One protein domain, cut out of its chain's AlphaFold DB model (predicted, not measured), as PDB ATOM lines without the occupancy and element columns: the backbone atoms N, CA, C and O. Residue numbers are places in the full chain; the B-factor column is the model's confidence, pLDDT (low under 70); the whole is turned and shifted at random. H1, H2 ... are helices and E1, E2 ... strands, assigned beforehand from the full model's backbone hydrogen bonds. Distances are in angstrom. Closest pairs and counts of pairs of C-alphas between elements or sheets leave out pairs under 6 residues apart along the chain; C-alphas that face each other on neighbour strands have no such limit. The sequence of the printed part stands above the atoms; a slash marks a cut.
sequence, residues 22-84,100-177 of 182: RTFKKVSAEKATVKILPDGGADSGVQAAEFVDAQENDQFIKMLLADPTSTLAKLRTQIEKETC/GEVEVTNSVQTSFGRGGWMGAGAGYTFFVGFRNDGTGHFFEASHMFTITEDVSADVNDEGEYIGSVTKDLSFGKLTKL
ATOM      1  N   ARG A  22      73.660  73.157 124.063       94.62
ATOM      2  CA  ARG A  22      74.171  74.487 123.715       94.62
ATOM      3  C   ARG A  22      73.777  74.854 122.293       94.62
ATOM      4  O   ARG A  22      73.979  74.075 121.365       94.62
ATOM      5  N   THR A  23      73.224  76.049 122.112       96.81
ATOM      6  CA  THR A  23      72.782  76.562 120.810       96.81
ATOM      7  C   THR A  23      73.489  77.868 120.489       96.81
ATOM      8  O   THR A  23      73.181  78.905 121.072       96.81
ATOM      9  N   PHE A  24      74.409  77.820 119.531       98.00
ATOM     10  CA  PHE A  24      75.184  78.969 119.070       98.00
ATOM     11  C   PHE A  24      74.436  79.762 117.990       98.00
ATOM     12  O   PHE A  24      73.949  79.194 117.010       98.00
ATOM     13  N   LYS A  25      74.396  81.089 118.120       98.19
ATOM     14  CA  LYS A  25      73.749  81.997 117.172       98.19
ATOM     15  C   LYS A  25      74.625  83.210 116.889       98.19
ATOM     16  O   LYS A  25      75.019  83.948 117.784       98.19
ATOM     17  N   LYS A  26      74.855  83.482 115.606       97.56
ATOM     18  CA  LYS A  26      75.468  84.738 115.166       97.56
ATOM     19  C   LYS A  26      74.522  85.918 115.399       97.56
ATOM     20  O   LYS A  26      73.364  85.864 114.986       97.56
ATOM     21  N   VAL A  27      75.037  86.992 115.998       97.81
ATOM     22  CA  VAL A  27      74.309  88.257 116.202       97.81
ATOM     23  C   VAL A  27      74.797  89.324 115.228       97.81
ATOM     24  O   VAL A  27      73.993  90.015 114.610       97.81
ATOM     25  N   SER A  28      76.113  89.453 115.069       97.81
ATOM     26  CA  SER A  28      76.737  90.386 114.130       97.81
ATOM     27  C   SER A  28      78.089  89.847 113.655       97.81
ATOM     28  O   SER A  28      78.446  88.711 113.960       97.81
ATOM     29  N   ALA A  29      78.843  90.652 112.905       96.88
ATOM     30  CA  ALA A  29      80.197  90.305 112.474       96.88
ATOM     31  C   ALA A  29      81.188  90.121 113.639       96.88
ATOM     32  O   ALA A  29      82.223  89.507 113.435       96.88
ATOM     33  N   GLU A  30      80.868  90.636 114.834       98.25
ATOM     34  CA  GLU A  30      81.760  90.659 116.008       98.25
ATOM     35  C   GLU A  30      81.108  90.089 117.269       98.25
ATOM     36  O   GLU A  30      81.639  90.250 118.369       98.25
ATOM     37  N   LYS A  31      79.911  89.502 117.142       98.31
ATOM     38  CA  LYS A  31      79.119  89.039 118.286       98.31
ATOM     39  C   LYS A  31      78.361  87.752 117.990       98.31
ATOM     40  O   LYS A  31      77.757  87.602 116.922       98.31
ATOM     41  N   ALA A  32      78.318  86.876 118.984       98.38
ATOM     42  CA  ALA A  32      77.488  85.681 119.011       98.38
ATOM     43  C   ALA A  32      76.780  85.560 120.360       98.38
ATOM     44  O   ALA A  32      77.270  86.080 121.358       98.38
ATOM     45  N   THR A  33      75.665  84.842 120.387       98.12
ATOM     46  CA  THR A  33      75.050  84.366 121.624       98.12
ATOM     47  C   THR A  33      75.037  82.844 121.645       98.12
ATOM     48  O   THR A  33      74.952  82.191 120.602       98.12
ATOM     49  N   VAL A  34      75.102  82.267 122.836       97.75
ATOM     50  CA  VAL A  34      74.983  80.836 123.083       97.75
ATOM     51  C   VAL A  34      73.900  80.650 124.129       97.75
ATOM     52  O   VAL A  34      74.007  81.150 125.245       97.75
ATOM     53  N   LYS A  35      72.834  79.949 123.757       96.38
ATOM     54  CA  LYS A  35      71.792  79.541 124.698       96.38
ATOM     55  C   LYS A  35      72.157  78.176 125.258       96.38
ATOM     56  O   LYS A  35      72.336  77.242 124.477       96.38
ATOM     57  N   ILE A  36      72.247  78.066 126.574       94.25
ATOM     58  CA  ILE A  36      72.594  76.835 127.280       94.25
ATOM     59  C   ILE A  36      71.380  76.385 128.086       94.25
ATOM     60  O   ILE A  36      70.782  77.180 128.812       94.25
ATOM     61  N   LEU A  37      71.017  75.114 127.941       93.25
ATOM     62  CA  LEU A  37      70.022  74.438 128.769       93.25
ATOM     63  C   LEU A  37      70.762  73.404 129.627       93.25
ATOM     64  O   LEU A  37      71.161  72.366 129.082       93.25
ATOM     65  N   PRO A  38      70.993  73.696 130.919       89.19
ATOM     66  CA  PRO A  38      71.671  72.787 131.836       89.19
ATOM     67  C   PRO A  38      70.867  71.514 132.089       89.19
ATOM     68  O   PRO A  38      69.634  71.513 132.008       89.19
ATOM     69  N   ASP A  39      71.563  70.436 132.450       85.50
ATOM     70  CA  ASP A  39      70.900  69.228 132.948       85.50
ATOM     71  C   ASP A  39      70.134  69.561 134.242       85.50
ATOM     72  O   ASP A  39      70.628  70.285 135.105       85.50
ATOM     73  N   GLY A  40      68.897  69.083 134.360       78.75
ATOM     74  CA  GLY A  40      67.984  69.444 135.453       78.75
ATOM     75  C   GLY A  40      67.199  70.753 135.269       78.75
ATOM     76  O   GLY A  40      66.323  71.040 136.082       78.75
ATOM     77  N   GLY A  41      67.436  71.528 134.202       81.69
ATOM     78  CA  GLY A  41      66.622  72.702 133.861       81.69
ATOM     79  C   GLY A  41      66.549  73.745 134.984       81.69
ATOM     80  O   GLY A  41      67.575  74.131 135.541       81.69
ATOM     81  N   ALA A  42      65.343  74.217 135.319       79.00
ATOM     82  CA  ALA A  42      65.127  75.261 136.332       79.00
ATOM     83  C   ALA A  42      65.527  74.835 137.757       79.00
ATOM     84  O   ALA A  42      65.904  75.680 138.565       79.00
ATOM     85  N   ASP A  43      65.534  73.531 138.040       78.94
ATOM     86  CA  ASP A  43      65.873  72.980 139.358       78.94
ATOM     87  C   ASP A  43      67.356  72.590 139.481       78.94
ATOM     88  O   ASP A  43      67.785  72.061 140.507       78.94
ATOM     89  N   SER A  44      68.157  72.837 138.441       75.44
ATOM     90  CA  SER A  44      69.555  72.396 138.364       75.44
ATOM     91  C   SER A  44      70.466  73.034 139.422       75.44
ATOM     92  O   SER A  44      71.501  72.467 139.761       75.44
ATOM     93  N   GLY A  45      70.095  74.201 139.965       72.81
ATOM     94  CA  GLY A  45      70.881  74.914 140.982       72.81
ATOM     95  C   GLY A  45      72.251  75.409 140.498       72.81
ATOM     96  O   GLY A  45      73.036  75.901 141.311       72.81
ATOM     97  N   VAL A  46      72.531  75.291 139.198       78.06
ATOM     98  CA  VAL A  46      73.800  75.676 138.570       78.06
ATOM     99  C   VAL A  46      74.007  77.183 138.620       78.06
ATOM    100  O   VAL A  46      73.062  77.975 138.551       78.06
ATOM    101  N   GLN A  47      75.267  77.592 138.740       82.81
ATOM    102  CA  GLN A  47      75.649  79.001 138.729       82.81
ATOM    103  C   GLN A  47      76.044  79.433 137.316       82.81
ATOM    104  O   GLN A  47      76.748  78.701 136.627       82.81
ATOM    105  N   ALA A  48      75.701  80.659 136.904       85.38
ATOM    106  CA  ALA A  48      76.165  81.213 135.624       85.38
ATOM    107  C   ALA A  48      77.701  81.121 135.467       85.38
ATOM    108  O   ALA A  48      78.209  80.855 134.382       85.38
ATOM    109  N   ALA A  49      78.441  81.261 136.571       86.19
ATOM    110  CA  ALA A  49      79.896  81.125 136.603       86.19
ATOM    111  C   ALA A  49      80.430  79.757 136.138       86.19
ATOM    112  O   ALA A  49      81.564  79.697 135.672       86.19
ATOM    113  N   GLU A  50      79.641  78.683 136.232       86.81
ATOM    114  CA  GLU A  50      80.045  77.338 135.788       86.81
ATOM    115  C   GLU A  50      80.172  77.237 134.266       86.81
ATOM    116  O   GLU A  50      80.918  76.400 133.767       86.81
ATOM    117  N   PHE A  51      79.492  78.118 133.528       89.75
ATOM    118  CA  PHE A  51      79.494  78.108 132.067       89.75
ATOM    119  C   PHE A  51      80.499  79.091 131.464       89.75
ATOM    120  O   PHE A  51      80.509  79.257 130.250       89.75
ATOM    121  N   VAL A  52      81.345  79.732 132.276       89.62
ATOM    122  CA  VAL A  52      82.489  80.523 131.798       89.62
ATOM    123  C   VAL A  52      83.647  79.567 131.514       89.62
ATOM    124  O   VAL A  52      84.422  79.236 132.412       89.62
ATOM    125  N   ASP A  53      83.728  79.063 130.282       88.69
ATOM    126  CA  ASP A  53      84.509  77.850 129.987       88.69
ATOM    127  C   ASP A  53      85.226  77.812 128.628       88.69
ATOM    128  O   ASP A  53      85.869  76.810 128.310       88.69
ATOM    129  N   ALA A  54      85.154  78.883 127.832       89.88
ATOM    130  CA  ALA A  54      85.790  78.991 126.513       89.88
ATOM    131  C   ALA A  54      85.323  77.987 125.439       89.88
ATOM    132  O   ALA A  54      85.885  78.013 124.340       89.88
ATOM    133  N   GLN A  55      84.331  77.124 125.699       92.31
ATOM    134  CA  GLN A  55      83.992  76.011 124.797       92.31
ATOM    135  C   GLN A  55      83.615  76.474 123.383       92.31
ATOM    136  O   GLN A  55      83.926  75.804 122.399       92.31
ATOM    137  N   GLU A  56      82.988  77.644 123.255       94.94
ATOM    138  CA  GLU A  56      82.546  78.177 121.966       94.94
ATOM    139  C   GLU A  56      83.569  79.089 121.278       94.94
ATOM    140  O   GLU A  56      83.298  79.579 120.179       94.94
ATOM    141  N   ASN A  57      84.753  79.303 121.864       93.75
ATOM    142  CA  ASN A  57      85.752  80.212 121.297       93.75
ATOM    143  C   ASN A  57      86.218  79.767 119.906       93.75
ATOM    144  O   ASN A  57      86.268  80.593 118.997       93.75
ATOM    145  N   ASP A  58      86.481  78.476 119.693       93.94
ATOM    146  CA  ASP A  58      86.904  77.960 118.382       93.94
ATOM    147  C   ASP A  58      85.827  78.170 117.312       93.94
ATOM    148  O   ASP A  58      86.114  78.564 116.177       93.94
ATOM    149  N   GLN A  59      84.563  77.921 117.666       96.25
ATOM    150  CA  GLN A  59      83.434  78.155 116.769       96.25
ATOM    151  C   GLN A  59      83.259  79.652 116.484       96.25
ATOM    152  O   GLN A  59      82.994  80.033 115.341       96.25
ATOM    153  N   PHE A  60      83.441  80.503 117.495       97.75
ATOM    154  CA  PHE A  60      83.358  81.949 117.349       97.75
ATOM    155  C   PHE A  60      84.486  82.503 116.472       97.75
ATOM    156  O   PHE A  60      84.199  83.246 115.539       97.75
ATOM    157  N   ILE A  61      85.734  82.063 116.652       96.62
ATOM    158  CA  ILE A  61      86.873  82.442 115.798       96.62
ATOM    159  C   ILE A  61      86.623  82.054 114.340       96.62
ATOM    160  O   ILE A  61      86.813  82.877 113.444       96.62
ATOM    161  N   LYS A  62      86.136  80.832 114.085       95.69
ATOM    162  CA  LYS A  62      85.761  80.400 112.727       95.69
ATOM    163  C   LYS A  62      84.678  81.297 112.133       95.69
ATOM    164  O   LYS A  62      84.756  81.642 110.957       95.69
ATOM    165  N   MET A  63      83.692  81.704 112.936       97.75
ATOM    166  CA  MET A  63      82.658  82.639 112.497       97.75
ATOM    167  C   MET A  63      83.241  84.013 112.136       97.75
ATOM    168  O   MET A  63      82.910  84.537 111.074       97.75
ATOM    169  N   LEU A  64      84.122  84.565 112.976       97.62
ATOM    170  CA  LEU A  64      84.801  85.835 112.713       97.62
ATOM    171  C   LEU A  64      85.611  85.750 111.411       97.62
ATOM    172  O   LEU A  64      85.431  86.576 110.523       97.62
ATOM    173  N   LEU A  65      86.439  84.717 111.241       94.94
ATOM    174  CA  LEU A  65      87.267  84.509 110.044       94.94
ATOM    175  C   LEU A  65      86.461  84.278 108.754       94.94
ATOM    176  O   LEU A  65      86.963  84.552 107.659       94.94
ATOM    177  N   ALA A  66      85.242  83.747 108.866       94.56
ATOM    178  CA  ALA A  66      84.346  83.521 107.736       94.56
ATOM    179  C   ALA A  66      83.561  84.779 107.325       94.56
ATOM    180  O   ALA A  66      83.124  84.867 106.178       94.56
ATOM    181  N   ASP A  67      83.366  85.745 108.228       96.12
ATOM    182  CA  ASP A  67      82.699  87.007 107.909       96.12
ATOM    183  C   ASP A  67      83.713  88.052 107.410       96.12
ATOM    184  O   ASP A  67      84.482  88.576 108.214       96.12
ATOM    185  N   PRO A  68      83.697  88.438 106.118       93.69
ATOM    186  CA  PRO A  68      84.664  89.391 105.564       93.69
ATOM    187  C   PRO A  68      84.545  90.804 106.156       93.69
ATOM    188  O   PRO A  68      85.430  91.640 105.968       93.69
ATOM    189  N   THR A  69      83.444  91.109 106.845       95.88
ATOM    190  CA  THR A  69      83.245  92.399 107.504       95.88
ATOM    191  C   THR A  69      83.832  92.443 108.914       95.88
ATOM    192  O   THR A  69      84.029  93.554 109.425       95.88
ATOM    193  N   SER A  70      84.175  91.289 109.501       97.25
ATOM    194  CA  SER A  70      84.805  91.217 110.819       97.25
ATOM    195  C   SER A  70      86.227  91.783 110.805       97.25
ATOM    196  O   SER A  70      86.933  91.816 109.791       97.25
ATOM    197  N   THR A  71      86.661  92.222 111.974       97.38
ATOM    198  CA  THR A  71      87.985  92.758 112.256       97.38
ATOM    199  C   THR A  71      89.032  91.671 112.067       97.38
ATOM    200  O   THR A  71      90.059  91.917 111.437       97.38
ATOM    201  N   LEU A  72      88.754  90.452 112.539       95.69
ATOM    202  CA  LEU A  72      89.691  89.338 112.434       95.69
ATOM    203  C   LEU A  72      89.882  88.870 110.982       95.69
ATOM    204  O   LEU A  72      91.011  88.601 110.579       95.69
ATOM    205  N   ALA A  73      88.821  88.828 110.169       93.75
ATOM    206  CA  ALA A  73      88.943  88.474 108.753       93.75
ATOM    207  C   ALA A  73      89.731  89.526 107.962       93.75
ATOM    208  O   ALA A  73      90.582  89.170 107.150       93.75
ATOM    209  N   LYS A  74      89.495  90.819 108.225       95.31
ATOM    210  CA  LYS A  74      90.267  91.913 107.614       95.31
ATOM    211  C   LYS A  74      91.742  91.845 107.990       95.31
ATOM    212  O   LYS A  74      92.593  92.019 107.122       95.31
ATOM    213  N   LEU A  75      92.034  91.568 109.261       94.31
ATOM    214  CA  LEU A  75      93.400  91.403 109.742       94.31
ATOM    215  C   LEU A  75      94.098  90.219 109.071       94.31
ATOM    216  O   LEU A  75      95.236  90.371 108.645       94.31
ATOM    217  N   ARG A  76      93.421  89.070 108.935       91.44
ATOM    218  CA  ARG A  76      93.962  87.926 108.189       91.44
ATOM    219  C   ARG A  76      94.393  88.358 106.790       91.44
ATOM    220  O   ARG A  76      95.556  88.198 106.441       91.44
ATOM    221  N   THR A  77      93.480  88.966 106.031       88.12
ATOM    222  CA  THR A  77      93.773  89.434 104.670       88.12
ATOM    223  C   THR A  77      94.931  90.432 104.649       88.12
ATOM    224  O   THR A  77      95.740  90.412 103.730       88.12
ATOM    225  N   GLN A  78      95.030  91.309 105.652       89.56
ATOM    226  CA  GLN A  78      96.138  92.253 105.772       89.56
ATOM    227  C   GLN A  78      97.481  91.542 105.994       89.56
ATOM    228  O   GLN A  78      98.430  91.845 105.278       89.56
ATOM    229  N   ILE A  79      97.562  90.600 106.938       87.44
ATOM    230  CA  ILE A  79      98.800  89.859 107.235       87.44
ATOM    231  C   ILE A  79      99.234  89.029 106.019       87.44
ATOM    232  O   ILE A  79     100.409  89.054 105.652       87.44
ATOM    233  N   GLU A  80      98.294  88.338 105.364       83.81
ATOM    234  CA  GLU A  80      98.561  87.589 104.125       83.81
ATOM    235  C   GLU A  80      99.119  88.517 103.045       83.81
ATOM    236  O   GLU A  80     100.136  88.220 102.425       83.81
ATOM    237  N   LYS A  81      98.496  89.683 102.857       83.44
ATOM    238  CA  LYS A  81      98.935  90.672 101.875       83.44
ATOM    239  C   LYS A  81     100.348  91.186 102.163       83.44
ATOM    240  O   LYS A  81     101.196  91.166 101.277       83.44
ATOM    241  N   GLU A  82     100.598  91.639 103.390       82.19
ATOM    242  CA  GLU A  82     101.885  92.207 103.810       82.19
ATOM    243  C   GLU A  82     103.030  91.196 103.690       82.19
ATOM    244  O   GLU A  82     104.138  91.568 103.307       82.19
ATOM    245  N   THR A  83     102.755  89.919 103.966       78.88
ATOM    246  CA  THR A  83     103.779  88.868 103.941       78.88
ATOM    247  C   THR A  83     104.019  88.339 102.527       78.88
ATOM    248  O   THR A  83     105.163  88.151 102.115       78.88
ATOM    249  N   CYS A  84     102.955  88.150 101.743       73.38
ATOM    250  CA  CYS A  84     103.035  87.439 100.467       73.38
ATOM    251  C   CYS A  84     103.230  88.339  99.248       73.38
ATOM    252  O   CYS A  84     103.853  87.908  98.282       73.38
ATOM    253  N   GLY A 100     102.561  80.541 102.772       74.75
ATOM    254  CA  GLY A 100     102.210  80.298 104.159       74.75
ATOM    255  C   GLY A 100     100.736  80.589 104.414       74.75
ATOM    256  O   GLY A 100      99.971  80.890 103.492       74.75
ATOM    257  N   GLU A 101     100.342  80.536 105.680       81.81
ATOM    258  CA  GLU A 101      98.987  80.867 106.114       81.81
ATOM    259  C   GLU A 101      98.977  81.678 107.411       81.81
ATOM    260  O   GLU A 101      99.889  81.598 108.240       81.81
ATOM    261  N   VAL A 102      97.916  82.462 107.600       83.25
ATOM    262  CA  VAL A 102      97.653  83.114 108.882       83.25
ATOM    263  C   VAL A 102      97.103  82.095 109.865       83.25
ATOM    264  O   VAL A 102      96.094  81.440 109.605       83.25
ATOM    265  N   GLU A 103      97.728  82.029 111.032       88.25
ATOM    266  CA  GLU A 103      97.357  81.121 112.109       88.25
ATOM    267  C   GLU A 103      96.877  81.918 113.330       88.25
ATOM    268  O   GLU A 103      97.379  83.008 113.626       88.25
ATOM    269  N   VAL A 104      95.885  81.373 114.038       87.31
ATOM    270  CA  VAL A 104      95.432  81.855 115.348       87.31
ATOM    271  C   VAL A 104      95.790  80.786 116.373       87.31
ATOM    272  O   VAL A 104      95.447  79.621 116.184       87.31
ATOM    273  N   THR A 105      96.477  81.164 117.450       86.38
ATOM    274  CA  THR A 105      96.893  80.219 118.496       86.38
ATOM    275  C   THR A 105      95.711  79.700 119.308       86.38
ATOM    276  O   THR A 105      94.617  80.260 119.278       86.38
ATOM    277  N   ASN A 106      95.961  78.698 120.153       82.94
ATOM    278  CA  ASN A 106      95.051  78.370 121.248       82.94
ATOM    279  C   ASN A 106      94.854  79.573 122.188       82.94
ATOM    280  O   ASN A 106      95.697  80.478 122.255       82.94
ATOM    281  N   SER A 107      93.741  79.565 122.924       79.31
ATOM    282  CA  SER A 107      93.428  80.602 123.901       79.31
ATOM    283  C   SER A 107      94.420  80.595 125.066       79.31
ATOM    284  O   SER A 107      94.833  79.553 125.573       79.31
ATOM    285  N   VAL A 108      94.757  81.791 125.537       75.88
ATOM    286  CA  VAL A 108      95.321  82.016 126.864       75.88
ATOM    287  C   VAL A 108      94.244  82.731 127.667       75.88
ATOM    288  O   VAL A 108      93.867  83.857 127.341       75.88
ATOM    289  N   GLN A 109      93.704  82.081 128.694       75.44
ATOM    290  CA  GLN A 109      92.731  82.715 129.582       75.44
ATOM    291  C   GLN A 109      93.435  83.813 130.386       75.44
ATOM    292  O   GLN A 109      94.377  83.534 131.128       75.44
ATOM    293  N   THR A 110      93.015  85.067 130.213       65.50
ATOM    294  CA  THR A 110      93.742  86.230 130.749       65.50
ATOM    295  C   THR A 110      93.000  86.979 131.842       65.50
ATOM    296  O   THR A 110      93.632  87.735 132.581       65.50
ATOM    297  N   SER A 111      91.695  86.765 132.009       63.47
ATOM    298  CA  SER A 111      90.953  87.355 133.124       63.47
ATOM    299  C   SER A 111      89.672  86.595 133.462       63.47
ATOM    300  O   SER A 111      89.011  86.032 132.591       63.47
ATOM    301  N   PHE A 112      89.313  86.626 134.747       65.56
ATOM    302  CA  PHE A 112      88.010  86.215 135.268       65.56
ATOM    303  C   PHE A 112      87.384  87.414 135.987       65.56
ATOM    304  O   PHE A 112      87.974  87.967 136.920       65.56
ATOM    305  N   GLY A 113      86.202  87.839 135.549       59.03
ATOM    306  CA  GLY A 113      85.349  88.739 136.313       59.03
ATOM    307  C   GLY A 113      84.713  87.954 137.455       59.03
ATOM    308  O   GLY A 113      84.199  86.864 137.234       59.03
ATOM    309  N   ARG A 114      84.772  88.474 138.688       56.12
ATOM    310  CA  ARG A 114      84.233  87.802 139.882       56.12
ATOM    311  C   ARG A 114      82.714  87.619 139.728       56.12
ATOM    312  O   ARG A 114      81.958  88.543 140.003       56.12
ATOM    313  N   GLY A 115      82.306  86.451 139.240       60.09
ATOM    314  CA  GLY A 115      80.914  86.104 138.980       60.09
ATOM    315  C   GLY A 115      80.176  85.608 140.219       60.09
ATOM    316  O   GLY A 115      80.784  85.085 141.154       60.09
ATOM    317  N   GLY A 116      78.860  85.797 140.225       68.19
ATOM    318  CA  GLY A 116      77.936  85.224 141.200       68.19
ATOM    319  C   GLY A 116      76.953  84.270 140.525       68.19
ATOM    320  O   GLY A 116      77.092  83.942 139.351       68.19
ATOM    321  N   TRP A 117      75.921  83.859 141.261       74.12
ATOM    322  CA  TRP A 117      74.892  82.946 140.749       74.12
ATOM    323  C   TRP A 117      74.220  83.454 139.456       74.12
ATOM    324  O   TRP A 117      74.027  82.677 138.526       74.12
ATOM    325  N   MET A 118      73.955  84.763 139.372       82.38
ATOM    326  CA  MET A 118      73.243  85.397 138.254       82.38
ATOM    327  C   MET A 118      74.104  85.709 137.031       82.38
ATOM    328  O   MET A 118      73.562  85.838 135.937       82.38
ATOM    329  N   GLY A 119      75.415  85.881 137.200       87.62
ATOM    330  CA  GLY A 119      76.251  86.320 136.092       87.62
ATOM    331  C   GLY A 119      77.745  86.302 136.375       87.62
ATOM    332  O   GLY A 119      78.182  86.475 137.517       87.62
ATOM    333  N   ALA A 120      78.519  86.077 135.319       91.00
ATOM    334  CA  ALA A 120      79.969  85.948 135.336       91.00
ATOM    335  C   ALA A 120      80.556  86.292 133.961       91.00
ATOM    336  O   ALA A 120      79.834  86.354 132.975       91.00
ATOM    337  N   GLY A 121      81.872  86.486 133.869       90.75
ATOM    338  CA  GLY A 121      82.499  86.712 132.570       90.75
ATOM    339  C   GLY A 121      84.004  86.505 132.570       90.75
ATOM    340  O   GLY A 121      84.650  86.515 133.621       90.75
ATOM    341  N   ALA A 122      84.569  86.330 131.379       90.94
ATOM    342  CA  ALA A 122      85.997  86.120 131.173       90.94
ATOM    343  C   ALA A 122      86.518  86.793 129.900       90.94
ATOM    344  O   ALA A 122      85.782  87.087 128.957       90.94
ATOM    345  N   GLY A 123      87.829  87.032 129.897       92.19
ATOM    346  CA  GLY A 123      88.593  87.442 128.726       92.19
ATOM    347  C   GLY A 123      89.592  86.360 128.322       92.19
ATOM    348  O   GLY A 123      90.336  85.839 129.158       92.19
ATOM    349  N   TYR A 124      89.631  86.060 127.027       92.31
ATOM    350  CA  TYR A 124      90.552  85.100 126.424       92.31
ATOM    351  C   TYR A 124      91.407  85.806 125.389       92.31
ATOM    352  O   TYR A 124      90.877  86.390 124.447       92.31
ATOM    353  N   THR A 125      92.720  85.745 125.552       93.62
ATOM    354  CA  THR A 125      93.671  86.324 124.605       93.62
ATOM    355  C   THR A 125      94.135  85.267 123.617       93.62
ATOM    356  O   THR A 125      94.459  84.144 123.997       93.62
ATOM    357  N   PHE A 126      94.211  85.656 122.352       93.56
ATOM    358  CA  PHE A 126      94.699  84.856 121.241       93.56
ATOM    359  C   PHE A 126      95.794  85.625 120.527       93.56
ATOM    360  O   PHE A 126      95.724  86.853 120.418       93.56
ATOM    361  N   PHE A 127      96.780  84.909 120.006       92.69
ATOM    362  CA  PHE A 127      97.790  85.480 119.133       92.69
ATOM    363  C   PHE A 127      97.462  85.118 117.695       92.69
ATOM    364  O   PHE A 127      97.022  84.008 117.409       92.69
ATOM    365  N   VAL A 128      97.665  86.073 116.796       92.12
ATOM    366  CA  VAL A 128      97.512  85.876 115.359       92.12
ATOM    367  C   VAL A 128      98.784  86.327 114.668       92.12
ATOM    368  O   VAL A 128      99.412  87.326 115.035       92.12
ATOM    369  N   GLY A 129      99.191  85.535 113.696       88.50
ATOM    370  CA  GLY A 129     100.485  85.648 113.061       88.50
ATOM    371  C   GLY A 129     100.508  84.894 111.753       88.50
ATOM    372  O   GLY A 129      99.471  84.427 111.282       88.50
ATOM    373  N   PHE A 130     101.692  84.780 111.176       85.25
ATOM    374  CA  PHE A 130     101.882  84.100 109.907       85.25
ATOM    375  C   PHE A 130     102.811  82.904 110.081       85.25
ATOM    376  O   PHE A 130     103.796  82.967 110.822       85.25
ATOM    377  N   ARG A 131     102.485  81.805 109.403       82.94
ATOM    378  CA  ARG A 131     103.333  80.625 109.312       82.94
ATOM    379  C   ARG A 131     103.817  80.491 107.877       82.94
ATOM    380  O   ARG A 131     103.040  80.106 107.013       82.94
ATOM    381  N   ASN A 132     105.094  80.796 107.650       75.06
ATOM    382  CA  ASN A 132     105.729  80.674 106.337       75.06
ATOM    383  C   ASN A 132     105.876  79.201 105.926       75.06
ATOM    384  O   ASN A 132     106.354  78.377 106.714       75.06
ATOM    385  N   ASP A 133     105.534  78.886 104.680       67.31
ATOM    386  CA  ASP A 133     105.761  77.558 104.110       67.31
ATOM    387  C   ASP A 133     107.234  77.390 103.694       67.31
ATOM    388  O   ASP A 133     107.913  78.324 103.265       67.31
ATOM    389  N   GLY A 134     107.771  76.176 103.849       54.56
ATOM    390  CA  GLY A 134     109.119  75.829 103.381       54.56
ATOM    391  C   GLY A 134     110.296  76.270 104.266       54.56
ATOM    392  O   GLY A 134     111.433  75.934 103.941       54.56
ATOM    393  N   THR A 135     110.066  76.953 105.398       54.62
ATOM    394  CA  THR A 135     111.142  77.456 106.288       54.62
ATOM    395  C   THR A 135     111.431  76.594 107.524       54.62
ATOM    396  O   THR A 135     112.406  76.851 108.227       54.62
ATOM    397  N   GLY A 136     110.639  75.548 107.795       54.81
ATOM    398  CA  GLY A 136     110.878  74.644 108.931       54.81
ATOM    399  C   GLY A 136     110.279  75.082 110.280       54.81
ATOM    400  O   GLY A 136     110.809  74.697 111.315       54.81
ATOM    401  N   HIS A 137     109.143  75.795 110.251       53.03
ATOM    402  CA  HIS A 137     108.282  76.201 111.380       53.03
ATOM    403  C   HIS A 137     108.824  77.280 112.331       53.03
ATOM    404  O   HIS A 137     109.385  76.972 113.380       53.03
ATOM    405  N   PHE A 138     108.444  78.535 112.069       67.44
ATOM    406  CA  PHE A 138     108.258  79.537 113.121       67.44
ATOM    407  C   PHE A 138     106.941  80.273 112.862       67.44
ATOM    408  O   PHE A 138     106.784  80.948 111.850       67.44
ATOM    409  N   PHE A 139     105.957  80.066 113.741       80.31
ATOM    410  CA  PHE A 139     104.790  80.939 113.809       80.31
ATOM    411  C   PHE A 139     105.255  82.277 114.379       80.31
ATOM    412  O   PHE A 139     105.713  82.339 115.522       80.31
ATOM    413  N   GLU A 140     105.144  83.337 113.587       84.00
ATOM    414  CA  GLU A 140     105.498  84.685 114.020       84.00
ATOM    415  C   GLU A 140     104.228  85.450 114.376       84.00
ATOM    416  O   GLU A 140     103.500  85.947 113.511       84.00
ATOM    417  N   ALA A 141     103.943  85.528 115.678       87.69
ATOM    418  CA  ALA A 141     102.845  86.335 116.188       87.69
ATOM    419  C   ALA A 141     103.110  87.817 115.893       87.69
ATOM    420  O   ALA A 141     104.106  88.380 116.343       87.69
ATOM    421  N   SER A 142     102.185  88.466 115.191       90.44
ATOM    422  CA  SER A 142     102.266  89.897 114.876       90.44
ATOM    423  C   SER A 142     101.218  90.710 115.629       90.44
ATOM    424  O   SER A 142     101.397  91.907 115.864       90.44
ATOM    425  N   HIS A 143     100.124  90.071 116.039       94.50
ATOM    426  CA  HIS A 143      99.045  90.705 116.777       94.50
ATOM    427  C   HIS A 143      98.524  89.781 117.877       94.50
ATOM    428  O   HIS A 143      98.685  88.562 117.847       94.50
ATOM    429  N   MET A 144      97.840  90.380 118.843       94.62
ATOM    430  CA  MET A 144      96.980  89.673 119.778       94.62
ATOM    431  C   MET A 144      95.576  90.263 119.733       94.62
ATOM    432  O   MET A 144      95.413  91.478 119.584       94.62
ATOM    433  N   PHE A 145      94.563  89.423 119.900       94.94
ATOM    434  CA  PHE A 145      93.194  89.871 120.103       94.94
ATOM    435  C   PHE A 145      92.562  89.187 121.308       94.94
ATOM    436  O   PHE A 145      93.037  88.149 121.763       94.94
ATOM    437  N   THR A 146      91.490  89.770 121.838       95.12
ATOM    438  CA  THR A 146      90.736  89.173 122.942       95.12
ATOM    439  C   THR A 146      89.332  88.792 122.504       95.12
ATOM    440  O   THR A 146      88.676  89.592 121.842       95.12
ATOM    441  N   ILE A 147      88.831  87.646 122.947       95.31
ATOM    442  CA  ILE A 147      87.395  87.356 122.992       95.31
ATOM    443  C   ILE A 147      86.924  87.595 124.419       95.31
ATOM    444  O   ILE A 147      87.594  87.210 125.375       95.31
ATOM    445  N   THR A 148      85.785  88.260 124.550       94.62
ATOM    446  CA  THR A 148      85.097  88.428 125.829       94.62
ATOM    447  C   THR A 148      83.868  87.541 125.856       94.62
ATOM    448  O   THR A 148      83.187  87.389 124.841       94.62
ATOM    449  N   GLU A 149      83.626  86.965 127.020       93.12
ATOM    450  CA  GLU A 149      82.495  86.107 127.326       93.12
ATOM    451  C   GLU A 149      81.768  86.709 128.528       93.12
ATOM    452  O   GLU A 149      82.392  86.951 129.564       93.12
ATOM    453  N   ASP A 150      80.472  86.963 128.382       93.81
ATOM    454  CA  ASP A 150      79.566  87.329 129.470       93.81
ATOM    455  C   ASP A 150      78.492  86.252 129.567       93.81
ATOM    456  O   ASP A 150      77.890  85.880 128.565       93.81
ATOM    457  N   VAL A 151      78.293  85.704 130.754       93.25
ATOM    458  CA  VAL A 151      77.362  84.618 131.014       93.25
ATOM    459  C   VAL A 151      76.349  85.104 132.026       93.25
ATOM    460  O   VAL A 151      76.722  85.522 133.119       93.25
ATOM    461  N   SER A 152      75.071  84.990 131.689       92.62
ATOM    462  CA  SER A 152      73.955  85.426 132.519       92.62
ATOM    463  C   SER A 152      72.904  84.327 132.634       92.62
ATOM    464  O   SER A 152      72.502  83.721 131.639       92.62
ATOM    465  N   ALA A 153      72.446  84.069 133.857       91.62
ATOM    466  CA  ALA A 153      71.295  83.210 134.093       91.62
ATOM    467  C   ALA A 153      70.029  83.915 133.585       91.62
ATOM    468  O   ALA A 153      69.800  85.085 133.897       91.62
ATOM    469  N   ASP A 154      69.205  83.221 132.804       90.81
ATOM    470  CA  ASP A 154      67.936  83.786 132.366       90.81
ATOM    471  C   ASP A 154      66.915  83.696 133.502       90.81
ATOM    472  O   ASP A 154      66.787  82.657 134.161       90.81
ATOM    473  N   VAL A 155      66.165  84.779 133.699       88.38
ATOM    474  CA  VAL A 155      65.140  84.889 134.738       88.38
ATOM    475  C   VAL A 155      63.799  85.353 134.175       88.38
ATOM    476  O   VAL A 155      63.756  85.977 133.114       88.38
ATOM    477  N   ASN A 156      62.708  85.026 134.869       88.88
ATOM    478  CA  ASN A 156      61.375  85.571 134.591       88.88
ATOM    479  C   ASN A 156      61.236  87.015 135.120       88.88
ATOM    480  O   ASN A 156      62.180  87.588 135.669       88.88
ATOM    481  N   ASP A 157      60.050  87.606 134.953       91.38
ATOM    482  CA  ASP A 157      59.753  88.974 135.397       91.38
ATOM    483  C   ASP A 157      59.843  89.129 136.931       91.38
ATOM    484  O   ASP A 157      60.071  90.226 137.443       91.38
ATOM    485  N   GLU A 158      59.715  88.025 137.668       89.12
ATOM    486  CA  GLU A 158      59.866  87.935 139.119       89.12
ATOM    487  C   GLU A 158      61.329  87.759 139.580       89.12
ATOM    488  O   GLU A 158      61.608  87.822 140.780       89.12
ATOM    489  N   GLY A 159      62.277  87.586 138.652       83.88
ATOM    490  CA  GLY A 159      63.700  87.387 138.946       83.88
ATOM    491  C   GLY A 159      64.083  85.947 139.311       83.88
ATOM    492  O   GLY A 159      65.186  85.716 139.808       83.88
ATOM    493  N   GLU A 160      63.199  84.979 139.076       85.94
ATOM    494  CA  GLU A 160      63.447  83.555 139.298       85.94
ATOM    495  C   GLU A 160      64.117  82.919 138.080       85.94
ATOM    496  O   GLU A 160      63.757  83.196 136.937       85.94
ATOM    497  N   TYR A 161      65.079  82.029 138.325       87.00
ATOM    498  CA  TYR A 161      65.787  81.300 137.277       87.00
ATOM    499  C   TYR A 161      64.857  80.379 136.487       87.00
ATOM    500  O   TYR A 161      64.155  79.551 137.062       87.00
ATOM    501  N   ILE A 162      64.896  80.484 135.156       88.44
ATOM    502  CA  ILE A 162      63.989  79.735 134.267       88.44
ATOM    503  C   ILE A 162      64.637  78.512 133.605       88.44
ATOM    504  O   ILE A 162      64.090  77.963 132.649       88.44
ATOM    505  N   GLY A 163      65.794  78.060 134.095       88.81
ATOM    506  CA  GLY A 163      66.427  76.834 133.597       88.81
ATOM    507  C   GLY A 163      67.263  77.001 132.338       88.81
ATOM    508  O   GLY A 163      67.496  76.028 131.622       88.81
ATOM    509  N   SER A 164      67.701  78.222 132.039       92.00
ATOM    510  CA  SER A 164      68.604  78.472 130.925       92.00
ATOM    511  C   SER A 164      69.614  79.561 131.236       92.00
ATOM    512  O   SER A 164      69.372  80.445 132.053       92.00
ATOM    513  N   VAL A 165      70.757  79.484 130.571       93.12
ATOM    514  CA  VAL A 165      71.827  80.471 130.658       93.12
ATOM    515  C   VAL A 165      72.066  81.032 129.262       93.12
ATOM    516  O   VAL A 165      72.089  80.291 128.276       93.12
ATOM    517  N   THR A 166      72.254  82.342 129.175       95.19
ATOM    518  CA  THR A 166      72.674  83.019 127.952       95.19
ATOM    519  C   THR A 166      74.125  83.443 128.103       95.19
ATOM    520  O   THR A 166      74.499  84.092 129.076       95.19
ATOM    521  N   LYS A 167      74.943  83.068 127.125       95.50
ATOM    522  CA  LYS A 167      76.342  83.458 127.017       95.50
ATOM    523  C   LYS A 167      76.524  84.346 125.793       95.50
ATOM    524  O   LYS A 167      76.262  83.914 124.673       95.50
ATOM    525  N   ASP A 168      77.001  85.559 126.000       97.25
ATOM    526  CA  ASP A 168      77.345  86.510 124.957       97.25
ATOM    527  C   ASP A 168      78.850  86.475 124.694       97.25
ATOM    528  O   ASP A 168      79.669  86.682 125.587       97.25
ATOM    529  N   LEU A 169      79.216  86.237 123.437       97.75
ATOM    530  CA  LEU A 169      80.592  86.275 122.961       97.75
ATOM    531  C   LEU A 169      80.791  87.528 122.124       97.75
ATOM    532  O   LEU A 169      79.993  87.816 121.223       97.75
ATOM    533  N   SER A 170      81.874  88.259 122.372       97.75
ATOM    534  CA  SER A 170      82.218  89.405 121.535       97.75
ATOM    535  C   SER A 170      83.709  89.554 121.280       97.75
ATOM    536  O   SER A 170      84.546  89.267 122.144       97.75
ATOM    537  N   PHE A 171      84.040  90.009 120.071       97.06
ATOM    538  CA  PHE A 171      85.395  90.423 119.740       97.06
ATOM    539  C   PHE A 171      85.746  91.666 120.559       97.06
ATOM    540  O   PHE A 171      85.050  92.682 120.515       97.06
ATOM    541  N   GLY A 172      86.810  91.559 121.343       93.31
ATOM    542  CA  GLY A 172      87.308  92.626 122.195       93.31
ATOM    543  C   GLY A 172      88.393  93.445 121.501       93.31
ATOM    544  O   GLY A 172      88.229  93.948 120.393       93.31
ATOM    545  N   LYS A 173      89.523  93.625 122.184       92.56
ATOM    546  CA  LYS A 173      90.621  94.464 121.705       92.56
ATOM    547  C   LYS A 173      91.492  93.701 120.712       92.56
ATOM    548  O   LYS A 173      91.880  92.578 120.999       92.56
ATOM    549  N   LEU A 174      91.891  94.361 119.625       95.62
ATOM    550  CA  LEU A 174      93.003  93.960 118.757       95.62
ATOM    551  C   LEU A 174      94.226  94.838 119.053       95.62
ATOM    552  O   LEU A 174      94.097  96.050 119.214       95.62
ATOM    553  N   THR A 175      95.414  94.246 119.162       94.75
ATOM    554  CA  THR A 175      96.672  94.957 119.439       94.75
ATOM    555  C   THR A 175      97.796  94.397 118.576       94.75
ATOM    556  O   THR A 175      98.033  93.193 118.597       94.75
ATOM    557  N   LYS A 176      98.509  95.264 117.847       93.56
ATOM    558  CA  LYS A 176      99.764  94.902 117.172       93.56
ATOM    559  C   LYS A 176     100.864  94.715 118.218       93.56
ATOM    560  O   LYS A 176     100.997  95.543 119.121       93.56
ATOM    561  N   LEU A 177     101.611  93.622 118.117       91.44
ATOM    562  CA  LEU A 177     102.746  93.351 118.991       91.44
ATOM    563  C   LEU A 177     103.944  94.226 118.586       91.44
ATOM    564  O   LEU A 177     104.073  94.579 117.411       91.44
TER     565      LEU A 177
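AT A GLANCE: This is residues 22 to 84 and 100 to 177 of the 182 residues of an uncharacterized protein of Bdellovibrio sp. NC01 (UniProt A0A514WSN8). A long, twisted antiparallel sheet makes a rod: the long strands E5, E6 and E7 run lengthwise through it, the hairpin E1 and E2 joins it beside E7, and E3 and E4 lie one after the other along the side of E5 away from E6. The sheet curls round H2, H3 extends from H2 along the strands over E3 and E5, and the small H1 is on the opposite face from H3. The printed part has 141 residues with three named helices and seven named strands, in the order E1, E2, H1, H2, H3, E3, E4, E5, E6, E7; the class is mixed, helices and strands. The sheet is branched at E5 and has no single order of strands. The whole is only just loose, close to compact, with a radius of gyration of the C-alphas of 17.6 A and spans of 59 by 25 by 23 A.

IN THESE COORDINATES: E1, residues 22 to 28, begins with C-alpha 22 at (74.171, 74.487, 123.715) and is 18.7 A long. E2, residues 31 to 37, is 20.1 A long. H1 is residues 48 to 51, 5.8 A; H2 is residues 57 to 66, 14.0 A. H3, residues 71 to 84, is 19.8 A long and ends with C-alpha 84 at (103.035, 87.439, 100.467). E3 is residues 100 to 104, 13.2 A; E4 is residues 108 to 113, 15.3 A. E5, residues 119 to 132, is 42.3 A long. E6, residues 139 to 155, is 45.0 A long and bends by 78 degrees at residue 142. E7, residues 161 to 176, is 41.8 A long, bends by 66 degrees at residue 164 and ends with C-alpha 176 at (99.764, 94.902, 117.172).

HOW THE PARTS SIT: E4, E5, E6 and E7 form a meander, each strand the antiparallel neighbour of the one before. In the hairpin E5 and E6, N 126 and O 145 are 2.8 A apart; in the hairpin E6 and E7, N 150 and O 168 are 2.9 A apart. E2 is antiparallel to E7 at 153 degrees, with N 34 and O 167 at 2.7 A. E1, an edge strand, forms a hairpin with E2, with N 25 and O 33 at 2.8 A. E3 and E4 lie on one side of E5, E6 on the other side. The pairing is staggered: E3 pairs with residues 128 to 132 of E5, with N 101 and O 131 at 3.0 A, and E4 with residues 121 to 125, with N 108 and O 125 at 2.8 A. The sheet curls round H2; the closest C-alphas of H2 and E2 are those of Phe 60 and Ala 32, 7.2 A apart. H2 touches H3, with residues 71 to 76 of H3 alone, at a steep tilt of 66 degrees, the same way; the closest C-alphas are those of Leu 65 and Ala 73, 4.5 A. H3 is on the sheet at a height of 8.2 A, over E5 and only just over E3, with 3 C-alphas falling on E3. On the local plane H3 and E5 stand at 11 degrees, along the strands. H1 is on the opposite face from H3, at a height of 6.1 A, and only just over E6, with 3 C-alphas falling on it. In H2 and H3 every O i to N i+4 pair is within hydrogen-bond range; H1 is too short for such a pair, but its one O i to N i+3 pair is within range.

THE WHOLE: The two C-alphas farthest apart are those of Gly 134 and Glu 158, 62.0 A. Residues 85 to 99 are not printed, and C-alphas 84 and 100 are 8.1 A apart across this cut. Of the links that are printed whole, E2 to H1 and E5 to E6 are short, the others tight. The model's mean pLDDT over the printed part is 87.4; residues 110 to 116 and 133 to 138 are under 70.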